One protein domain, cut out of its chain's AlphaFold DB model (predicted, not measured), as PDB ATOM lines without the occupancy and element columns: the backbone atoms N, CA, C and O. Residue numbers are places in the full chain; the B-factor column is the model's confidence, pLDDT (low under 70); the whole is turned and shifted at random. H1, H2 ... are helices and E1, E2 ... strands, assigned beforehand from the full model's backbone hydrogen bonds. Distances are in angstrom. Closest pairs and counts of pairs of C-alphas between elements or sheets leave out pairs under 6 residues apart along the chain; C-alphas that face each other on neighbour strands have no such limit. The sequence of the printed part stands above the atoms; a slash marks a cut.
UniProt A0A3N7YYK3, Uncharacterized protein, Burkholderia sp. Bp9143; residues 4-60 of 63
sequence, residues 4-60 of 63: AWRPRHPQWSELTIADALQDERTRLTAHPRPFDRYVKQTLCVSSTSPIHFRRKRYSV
ATOM      1  N   ALA A   4      13.587 -21.561-123.285       75.25
ATOM      2  CA  ALA A   4      14.552 -21.708-122.195       75.25
ATOM      3  C   ALA A   4      14.779 -23.158-121.719       75.25
ATOM      4  O   ALA A   4      15.774 -23.413-121.055       75.25
ATOM      5  N   TRP A   5      13.891 -24.106-122.046       73.25
ATOM      6  CA  TRP A   5      13.987 -25.504-121.579       73.25
ATOM      7  C   TRP A   5      14.558 -26.473-122.622       73.25
ATOM      8  O   TRP A   5      14.558 -27.682-122.427       73.25
ATOM      9  N   ARG A   6      15.042 -25.939-123.746       79.94
ATOM     10  CA  ARG A   6      15.717 -26.698-124.805       79.94
ATOM     11  C   ARG A   6      17.209 -27.019-124.593       79.94
ATOM     12  O   ARG A   6      17.690 -27.863-125.346       79.94
ATOM     13  N   PRO A   7      17.976 -26.378-123.683       87.94
ATOM     14  CA  PRO A   7      19.365 -26.774-123.474       87.94
ATOM     15  C   PRO A   7      19.480 -28.232-123.018       87.94
ATOM     16  O   PRO A   7      18.563 -28.777-122.392       87.94
ATOM     17  N   ARG A   8      20.638 -28.840-123.296       87.75
ATOM     18  CA  ARG A   8      21.030 -30.114-122.683       87.75
ATOM     19  C   ARG A   8      21.210 -29.933-121.181       87.75
ATOM     20  O   ARG A   8      21.631 -28.865-120.729       87.75
ATOM     21  N   HIS A   9      20.877 -30.967-120.422       83.75
ATOM     22  CA  HIS A   9      21.018 -30.946-118.979       83.75
ATOM     23  C   HIS A   9      22.513 -30.874-118.603       83.75
ATOM     24  O   HIS A   9      23.310 -31.652-119.131       83.75
ATOM     25  N   PRO A  10      22.927 -29.968-117.698       86.12
ATOM     26  CA  PRO A  10      24.344 -29.743-117.393       86.12
ATOM     27  C   PRO A  10      25.036 -30.954-116.751       86.12
ATOM     28  O   PRO A  10      26.247 -31.096-116.874       86.12
ATOM     29  N   GLN A  11      24.281 -31.827-116.081       86.38
ATOM     30  CA  GLN A  11      24.809 -33.044-115.448       86.38
ATOM     31  C   GLN A  11      24.579 -34.306-116.297       86.38
ATOM     32  O   GLN A  11      25.248 -35.311-116.080       86.38
ATOM     33  N   TRP A  12      23.658 -34.261-117.270       84.50
ATOM     34  CA  TRP A  12      23.301 -35.402-118.121       84.50
ATOM     35  C   TRP A  12      23.197 -34.953-119.579       84.50
ATOM     36  O   TRP A  12      22.145 -34.523-120.042       84.50
ATOM     37  N   SER A  13      24.298 -35.066-120.321       83.38
ATOM     38  CA  SER A  13      24.397 -34.622-121.720       83.38
ATOM     39  C   SER A  13      23.422 -35.307-122.679       83.38
ATOM     40  O   SER A  13      23.160 -34.763-123.754       83.38
ATOM     41  N   GLU A  14      22.911 -36.481-122.304       86.94
ATOM     42  CA  GLU A  14      21.983 -37.304-123.091       86.94
ATOM     43  C   GLU A  14      20.523 -36.845-122.988       86.94
ATOM     44  O   GLU A  14      19.687 -37.273-123.777       86.94
ATOM     45  N   LEU A  15      20.211 -35.967-122.030       88.25
ATOM     46  CA  LEU A  15      18.851 -35.518-121.744       88.25
ATOM     47  C   LEU A  15      18.736 -34.005-121.925       88.25
ATOM     48  O   LEU A  15      19.668 -33.242-121.647       88.25
ATOM     49  N   THR A  16      17.573 -33.540-122.376       89.12
ATOM     50  CA  THR A  16      17.257 -32.109-122.332       89.12
ATOM     51  C   THR A  16      16.673 -31.729-120.974       89.12
ATOM     52  O   THR A  16      16.154 -32.570-120.240       89.12
ATOM     53  N   ILE A  17      16.727 -30.438-120.630       89.31
ATOM     54  CA  ILE A  17      16.069 -29.916-119.418       89.31
ATOM     55  C   ILE A  17      14.564 -30.239-119.429       89.31
ATOM     56  O   ILE A  17      13.977 -30.482-118.378       89.31
ATOM     57  N   ALA A  18      13.937 -30.265-120.609       88.69
ATOM     58  CA  ALA A  18      12.532 -30.627-120.754       88.69
ATOM     59  C   ALA A  18      12.254 -32.098-120.398       88.69
ATOM     60  O   ALA A  18      11.249 -32.364-119.740       88.69
ATOM     61  N   ASP A  19      13.137 -33.020-120.791       88.50
ATOM     62  CA  ASP A  19      12.979 -34.455-120.513       88.50
ATOM     63  C   ASP A  19      13.143 -34.739-119.015       88.50
ATOM     64  O   ASP A  19      12.268 -35.340-118.394       88.50
ATOM     65  N   ALA A  20      14.202 -34.196-118.404       88.69
ATOM     66  CA  ALA A  20      14.445 -34.332-116.967       88.69
ATOM     67  C   ALA A  20      13.283 -33.765-116.130       88.69
ATOM     68  O   ALA A  20      12.806 -34.405-115.193       88.69
ATOM     69  N   LEU A  21      12.757 -32.595-116.515       88.00
ATOM     70  CA  LEU A  21      11.618 -31.982-115.832       88.00
ATOM     71  C   LEU A  21      10.357 -32.855-115.900       88.00
ATOM     72  O   LEU A  21       9.570 -32.849-114.953       88.00
ATOM     73  N   GLN A  22      10.138 -33.577-117.001       87.44
ATOM     74  CA  GLN A  22       8.980 -34.458-117.172       87.44
ATOM     75  C   GLN A  22       9.052 -35.670-116.231       87.44
ATOM     76  O   GLN A  22       8.057 -36.012-115.580       87.44
ATOM     77  N   ASP A  23      10.234 -36.274-116.108       88.81
ATOM     78  CA  ASP A  23      10.485 -37.381-115.182       88.81
ATOM     79  C   ASP A  23      10.336 -36.957-113.719       88.81
ATOM     80  O   ASP A  23       9.745 -37.680-112.909       88.81
ATOM     81  N   GLU A  24      10.843 -35.774-113.369       89.94
ATOM     82  CA  GLU A  24      10.712 -35.205-112.027       89.94
ATOM     83  C   GLU A  24       9.248 -34.952-111.674       89.94
ATOM     84  O   GLU A  24       8.801 -35.316-110.585       89.94
ATOM     85  N   ARG A  25       8.468 -34.399-112.612       87.81
ATOM     86  CA  ARG A  25       7.063 -34.023-112.398       87.81
ATOM     87  C   ARG A  25       6.187 -35.183-111.951       87.81
ATOM     88  O   ARG A  25       5.290 -34.980-111.139       87.81
ATOM     89  N   THR A  26       6.470 -36.384-112.451       86.81
ATOM     90  CA  THR A  26       5.738 -37.615-112.111       86.81
ATOM     91  C   THR A  26       5.983 -38.055-110.665       86.81
ATOM     92  O   THR A  26       5.145 -38.722-110.065       86.81
ATOM     93  N   ARG A  27       7.122 -37.667-110.083       88.94
ATOM     94  CA  ARG A  27       7.526 -38.027-108.715       88.94
ATOM     95  C   ARG A  27       7.190 -36.939-107.694       88.94
ATOM     96  O   ARG A  27       7.389 -37.151-106.499       88.94
ATOM     97  N   LEU A  28       6.708 -35.778-108.139       87.19
ATOM     98  CA  LEU A  28       6.348 -34.684-107.245       87.19
ATOM     99  C   LEU A  28       5.086 -35.027-106.448       87.19
ATOM    100  O   LEU A  28       4.093 -35.519-106.979       87.19
ATOM    101  N   THR A  29       5.104 -34.698-105.160       87.31
ATOM    102  CA  THR A  29       3.902 -34.719-104.325       87.31
ATOM    103  C   THR A  29       2.908 -33.661-104.807       87.31
ATOM    104  O   THR A  29       3.306 -32.592-105.283       87.31
ATOM    105  N   ALA A  30       1.608 -33.937-104.647       79.88
ATOM    106  CA  ALA A  30       0.558 -32.959-104.901       79.88
ATOM    107  C   ALA A  30       0.873 -31.641-104.173       79.88
ATOM    108  O   ALA A  30       1.136 -31.625-102.968       79.88
ATOM    109  N   HIS A  31       0.887 -30.540-104.925       80.25
ATOM    110  CA  HIS A  31       1.256 -29.236-104.388       80.25
ATOM    111  C   HIS A  31       0.171 -28.754-103.408       80.25
ATOM    112  O   HIS A  31      -0.979 -28.608-103.824       80.25
ATOM    113  N   PRO A  32       0.493 -28.486-102.128       79.25
ATOM    114  CA  PRO A  32      -0.521 -28.248-101.096       79.25
ATOM    115  C   PRO A  32      -1.268 -26.919-101.272       79.25
ATOM    116  O   PRO A  32      -2.452 -26.829-100.960       79.25
ATOM    117  N   ARG A  33      -0.596 -25.879-101.776       82.12
ATOM    118  CA  ARG A  33      -1.213 -24.610-102.175       82.12
ATOM    119  C   ARG A  33      -0.256 -23.855-103.105       82.12
ATOM    120  O   ARG A  33       0.935 -23.800-102.795       82.12
ATOM    121  N   PRO A  34      -0.730 -23.285-104.226       83.00
ATOM    122  CA  PRO A  34       0.101 -22.419-105.052       83.00
ATOM    123  C   PRO A  34       0.526 -21.159-104.285       83.00
ATOM    124  O   PRO A  34      -0.067 -20.772-103.280       83.00
ATOM    125  N   PHE A  35       1.579 -20.501-104.762       83.50
ATOM    126  CA  PHE A  35       1.949 -19.188-104.250       83.50
ATOM    127  C   PHE A  35       0.877 -18.165-104.651       83.50
ATOM    128  O   PHE A  35       0.710 -17.875-105.833       83.50
ATOM    129  N   ASP A  36       0.147 -17.637-103.667       79.06
ATOM    130  CA  ASP A  36      -1.075 -16.868-103.932       79.06
ATOM    131  C   ASP A  36      -0.813 -15.440-104.439       79.06
ATOM    132  O   ASP A  36      -1.599 -14.935-105.234       79.06
ATOM    133  N   ARG A  37       0.239 -14.751-103.968       84.69
ATOM    134  CA  ARG A  37       0.647 -13.401-104.425       84.69
ATOM    135  C   ARG A  37       1.777 -12.826-103.580       84.69
ATOM    136  O   ARG A  37       1.949 -13.179-102.414       84.69
ATOM    137  N   TYR A  38       2.449 -11.820-104.131       85.88
ATOM    138  CA  TYR A  38       3.242 -10.889-103.337       85.88
ATOM    139  C   TYR A  38       2.330  -9.918-102.585       85.88
ATOM    140  O   TYR A  38       1.425  -9.316-103.164       85.88
ATOM    141  N   VAL A  39       2.588  -9.752-101.290       85.00
ATOM    142  CA  VAL A  39       1.923  -8.753-100.448       85.00
ATOM    143  C   VAL A  39       2.937  -7.664-100.128       85.00
ATOM    144  O   VAL A  39       4.045  -7.960 -99.685       85.00
ATOM    145  N   LYS A  40       2.563  -6.404-100.359       85.44
ATOM    146  CA  LYS A  40       3.354  -5.249 -99.929       85.44
ATOM    147  C   LYS A  40       2.961  -4.904 -98.497       85.44
ATOM    148  O   LYS A  40       1.781  -4.717 -98.217       85.44
ATOM    149  N   GLN A  41       3.944  -4.823 -97.612       85.06
ATOM    150  CA  GLN A  41       3.758  -4.391 -96.233       85.06
ATOM    151  C   GLN A  41       4.747  -3.268 -95.938       85.06
ATOM    152  O   GLN A  41       5.952  -3.451 -96.098       85.06
ATOM    153  N   THR A  42       4.236  -2.120 -95.501       88.81
ATOM    154  CA  THR A  42       5.073  -1.021 -95.019       88.81
ATOM    155  C   THR A  42       5.463  -1.304 -93.573       88.81
ATOM    156  O   THR A  42       4.610  -1.632 -92.748       88.81
ATOM    157  N   LEU A  43       6.754  -1.207 -93.270       90.06
ATOM    158  CA  LEU A  43       7.318  -1.437 -91.943       90.06
ATOM    159  C   LEU A  43       8.183  -0.242 -91.557       90.06
ATOM    160  O   LEU A  43       8.823   0.359 -92.418       90.06
ATOM    161  N   CYS A  44       8.234   0.072 -90.264       88.31
ATOM    162  CA  CYS A  44       9.132   1.103 -89.765       88.31
ATOM    163  C   CYS A  44      10.570   0.583 -89.732       88.31
ATOM    164  O   CYS A  44      10.845  -0.506 -89.217       88.31
ATOM    165  N   VAL A  45      11.482   1.393 -90.257       89.38
ATOM    166  CA  VAL A  45      12.920   1.156 -90.168       89.38
ATOM    167  C   VAL A  45      13.395   1.652 -88.807       89.38
ATOM    168  O   VAL A  45      13.041   2.750 -88.379       89.38
ATOM    169  N   SER A  46      14.160   0.826 -88.094       87.75
ATOM    170  CA  SER A  46      14.758   1.250 -86.822       87.75
ATOM    171  C   SER A  46      15.940   2.188 -87.084       87.75
ATOM    172  O   SER A  46      16.507   2.177 -88.172       87.75
ATOM    173  N   SER A  47      16.378   2.935 -86.068       85.69
ATOM    174  CA  SER A  47      17.468   3.923 -86.197       85.69
ATOM    175  C   SER A  47      18.785   3.377 -86.775       85.69
ATOM    176  O   SER A  47      19.589   4.160 -87.263       85.69
ATOM    177  N   THR A  48      19.030   2.067 -86.712       89.75
ATOM    178  CA  THR A  48      20.246   1.409 -87.228       89.75
ATOM    179  C   THR A  48      20.046   0.712 -88.583       89.75
ATOM    180  O   THR A  48      20.809  -0.186 -88.938       89.75
ATOM    181  N   SER A  49      18.975   1.055 -89.304       86.75
ATOM    182  CA  SER A  49      18.533   0.447 -90.569       86.75
ATOM    183  C   SER A  49      17.979  -0.998 -90.573       86.75
ATOM    184  O   SER A  49      17.757  -1.520 -91.669       86.75
ATOM    185  N   PRO A  50      17.669  -1.698 -89.454       91.00
ATOM    186  CA  PRO A  50      16.965  -2.972 -89.534       91.00
ATOM    187  C   PRO A  50      15.440  -2.799 -89.568       91.00
ATOM    188  O   PRO A  50      14.863  -1.957 -88.872       91.00
ATOM    189  N   ILE A  51      14.785  -3.703 -90.294       92.38
ATOM    190  CA  ILE A  51      13.348  -3.977 -90.216       92.38
ATOM    191  C   ILE A  51      13.105  -5.374 -89.642       92.38
ATOM    192  O   ILE A  51      13.848  -6.324 -89.908       92.38
ATOM    193  N   HIS A  52      12.032  -5.511 -88.868       91.50
ATOM    194  CA  HIS A  52      11.546  -6.803 -88.394       91.50
ATOM    195  C   HIS A  52      10.429  -7.280 -89.320       91.50
ATOM    196  O   HIS A  52       9.365  -6.668 -89.373       91.50
ATOM    197  N   PHE A  53      10.654  -8.383 -90.033       90.06
ATOM    198  CA  PHE A  53       9.618  -9.021 -90.837       90.06
ATOM    199  C   PHE A  53       9.482 -10.487 -90.443       90.06
ATOM    200  O   PHE A  53      10.392 -11.307 -90.605       90.06
ATOM    201  N   ARG A  54       8.308 -10.822 -89.901       87.69
ATOM    202  CA  ARG A  54       8.009 -12.135 -89.319       87.69
ATOM    203  C   ARG A  54       9.066 -12.523 -88.274       87.69
ATOM    204  O   ARG A  54       9.217 -11.845 -87.270       87.69
ATOM    205  N   ARG A  55       9.798 -13.616 -88.503       90.12
ATOM    206  CA  ARG A  55      10.837 -14.145 -87.599       90.12
ATOM    207  C   ARG A  55      12.252 -13.727 -88.013       90.12
ATOM    208  O   ARG A  55      13.221 -14.335 -87.562       90.12
ATOM    209  N   LYS A  56      12.385 -12.771 -88.934       89.88
ATOM    210  CA  LYS A  56      13.659 -12.374 -89.539       89.88
ATOM    211  C   LYS A  56      13.879 -10.870 -89.397       89.88
ATOM    212  O   LYS A  56      12.932 -10.084 -89.347       89.88
ATOM    213  N   ARG A  57      15.155 -10.497 -89.326       91.69
ATOM    214  CA  ARG A  57      15.629  -9.114 -89.360       91.69
ATOM    215  C   ARG A  57      16.330  -8.898 -90.687       91.69
ATOM    216  O   ARG A  57      17.204  -9.685 -91.038       91.69
ATOM    217  N   TYR A  58      15.919  -7.865 -91.404       91.94
ATOM    218  CA  TYR A  58      16.505  -7.491 -92.685       91.94
ATOM    219  C   TYR A  58      17.104  -6.099 -92.550       91.94
ATOM    220  O   TYR A  58      16.483  -5.232 -91.939       91.94
ATOM    221  N   SER A  59      18.299  -5.893 -93.091       92.44
ATOM    222  CA  SER A  59      18.897  -4.562 -93.188       92.44
ATOM    223  C   SER A  59      18.366  -3.869 -94.433       92.44
ATOM    224  O   SER A  59      18.305  -4.473 -95.504       92.44
ATOM    225  N   VAL A  60      17.979  -2.611 -94.282       89.62
ATOM    226  CA  VAL A  60      17.592  -1.744 -95.390       89.62
ATOM    227  C   VAL A  60      18.822  -0.922 -95.779       89.62
ATOM    228  O   VAL A  60      19.427  -0.317 -94.896       89.62
TER     229      VAL A  60
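What this domain is: This is residues 4 to 60 of the 63 residues of an uncharacterized protein of Burkholderia sp. Bp9143 (UniProt A0A3N7YYK3). This is a chain with little regular structure, drawn out like a dumbbell: the looped residues 4 to 16 and helix H1 are at one end, a small hairpin of E1 and E2 is at the other, and a long link spans between. The 57 printed residues hold H1, E1 and E2 in that order, a mixed class with 19 residues in named elements. The whole is extended, with a radius of gyration of the C-alphas of 20.2 A and spans of 56 by 26 by 18 A, a rod.

Where its parts are: Find C-alpha 17 at (16.069, -29.916, -119.418); from there H1, residues 17 to 27, runs 15.9 A. E1 is residues 50 to 53, and E2, residues 56 to 59, ends at (18.897, -4.562, -93.188).

How they stand to each other: Look at the hairpin E1 and E2, antiparallel at 148 degrees: N 51 and O 58 are 2.8 A apart, within hydrogen-bond range. H1 and E2 are apart. In H1, 5 of 7 O i to N i+4 pairs are within range.

The domain as a whole: The C-alphas farthest apart, Glu 14 and Ser 47, are 55.5 A apart. The link from H1 to E1 is long, 22 residues; residues 22 to 40, of which 22 to 27 belong to H1, stand free. The printed part has no cut, and no printed residue is under 70 in pLDDT.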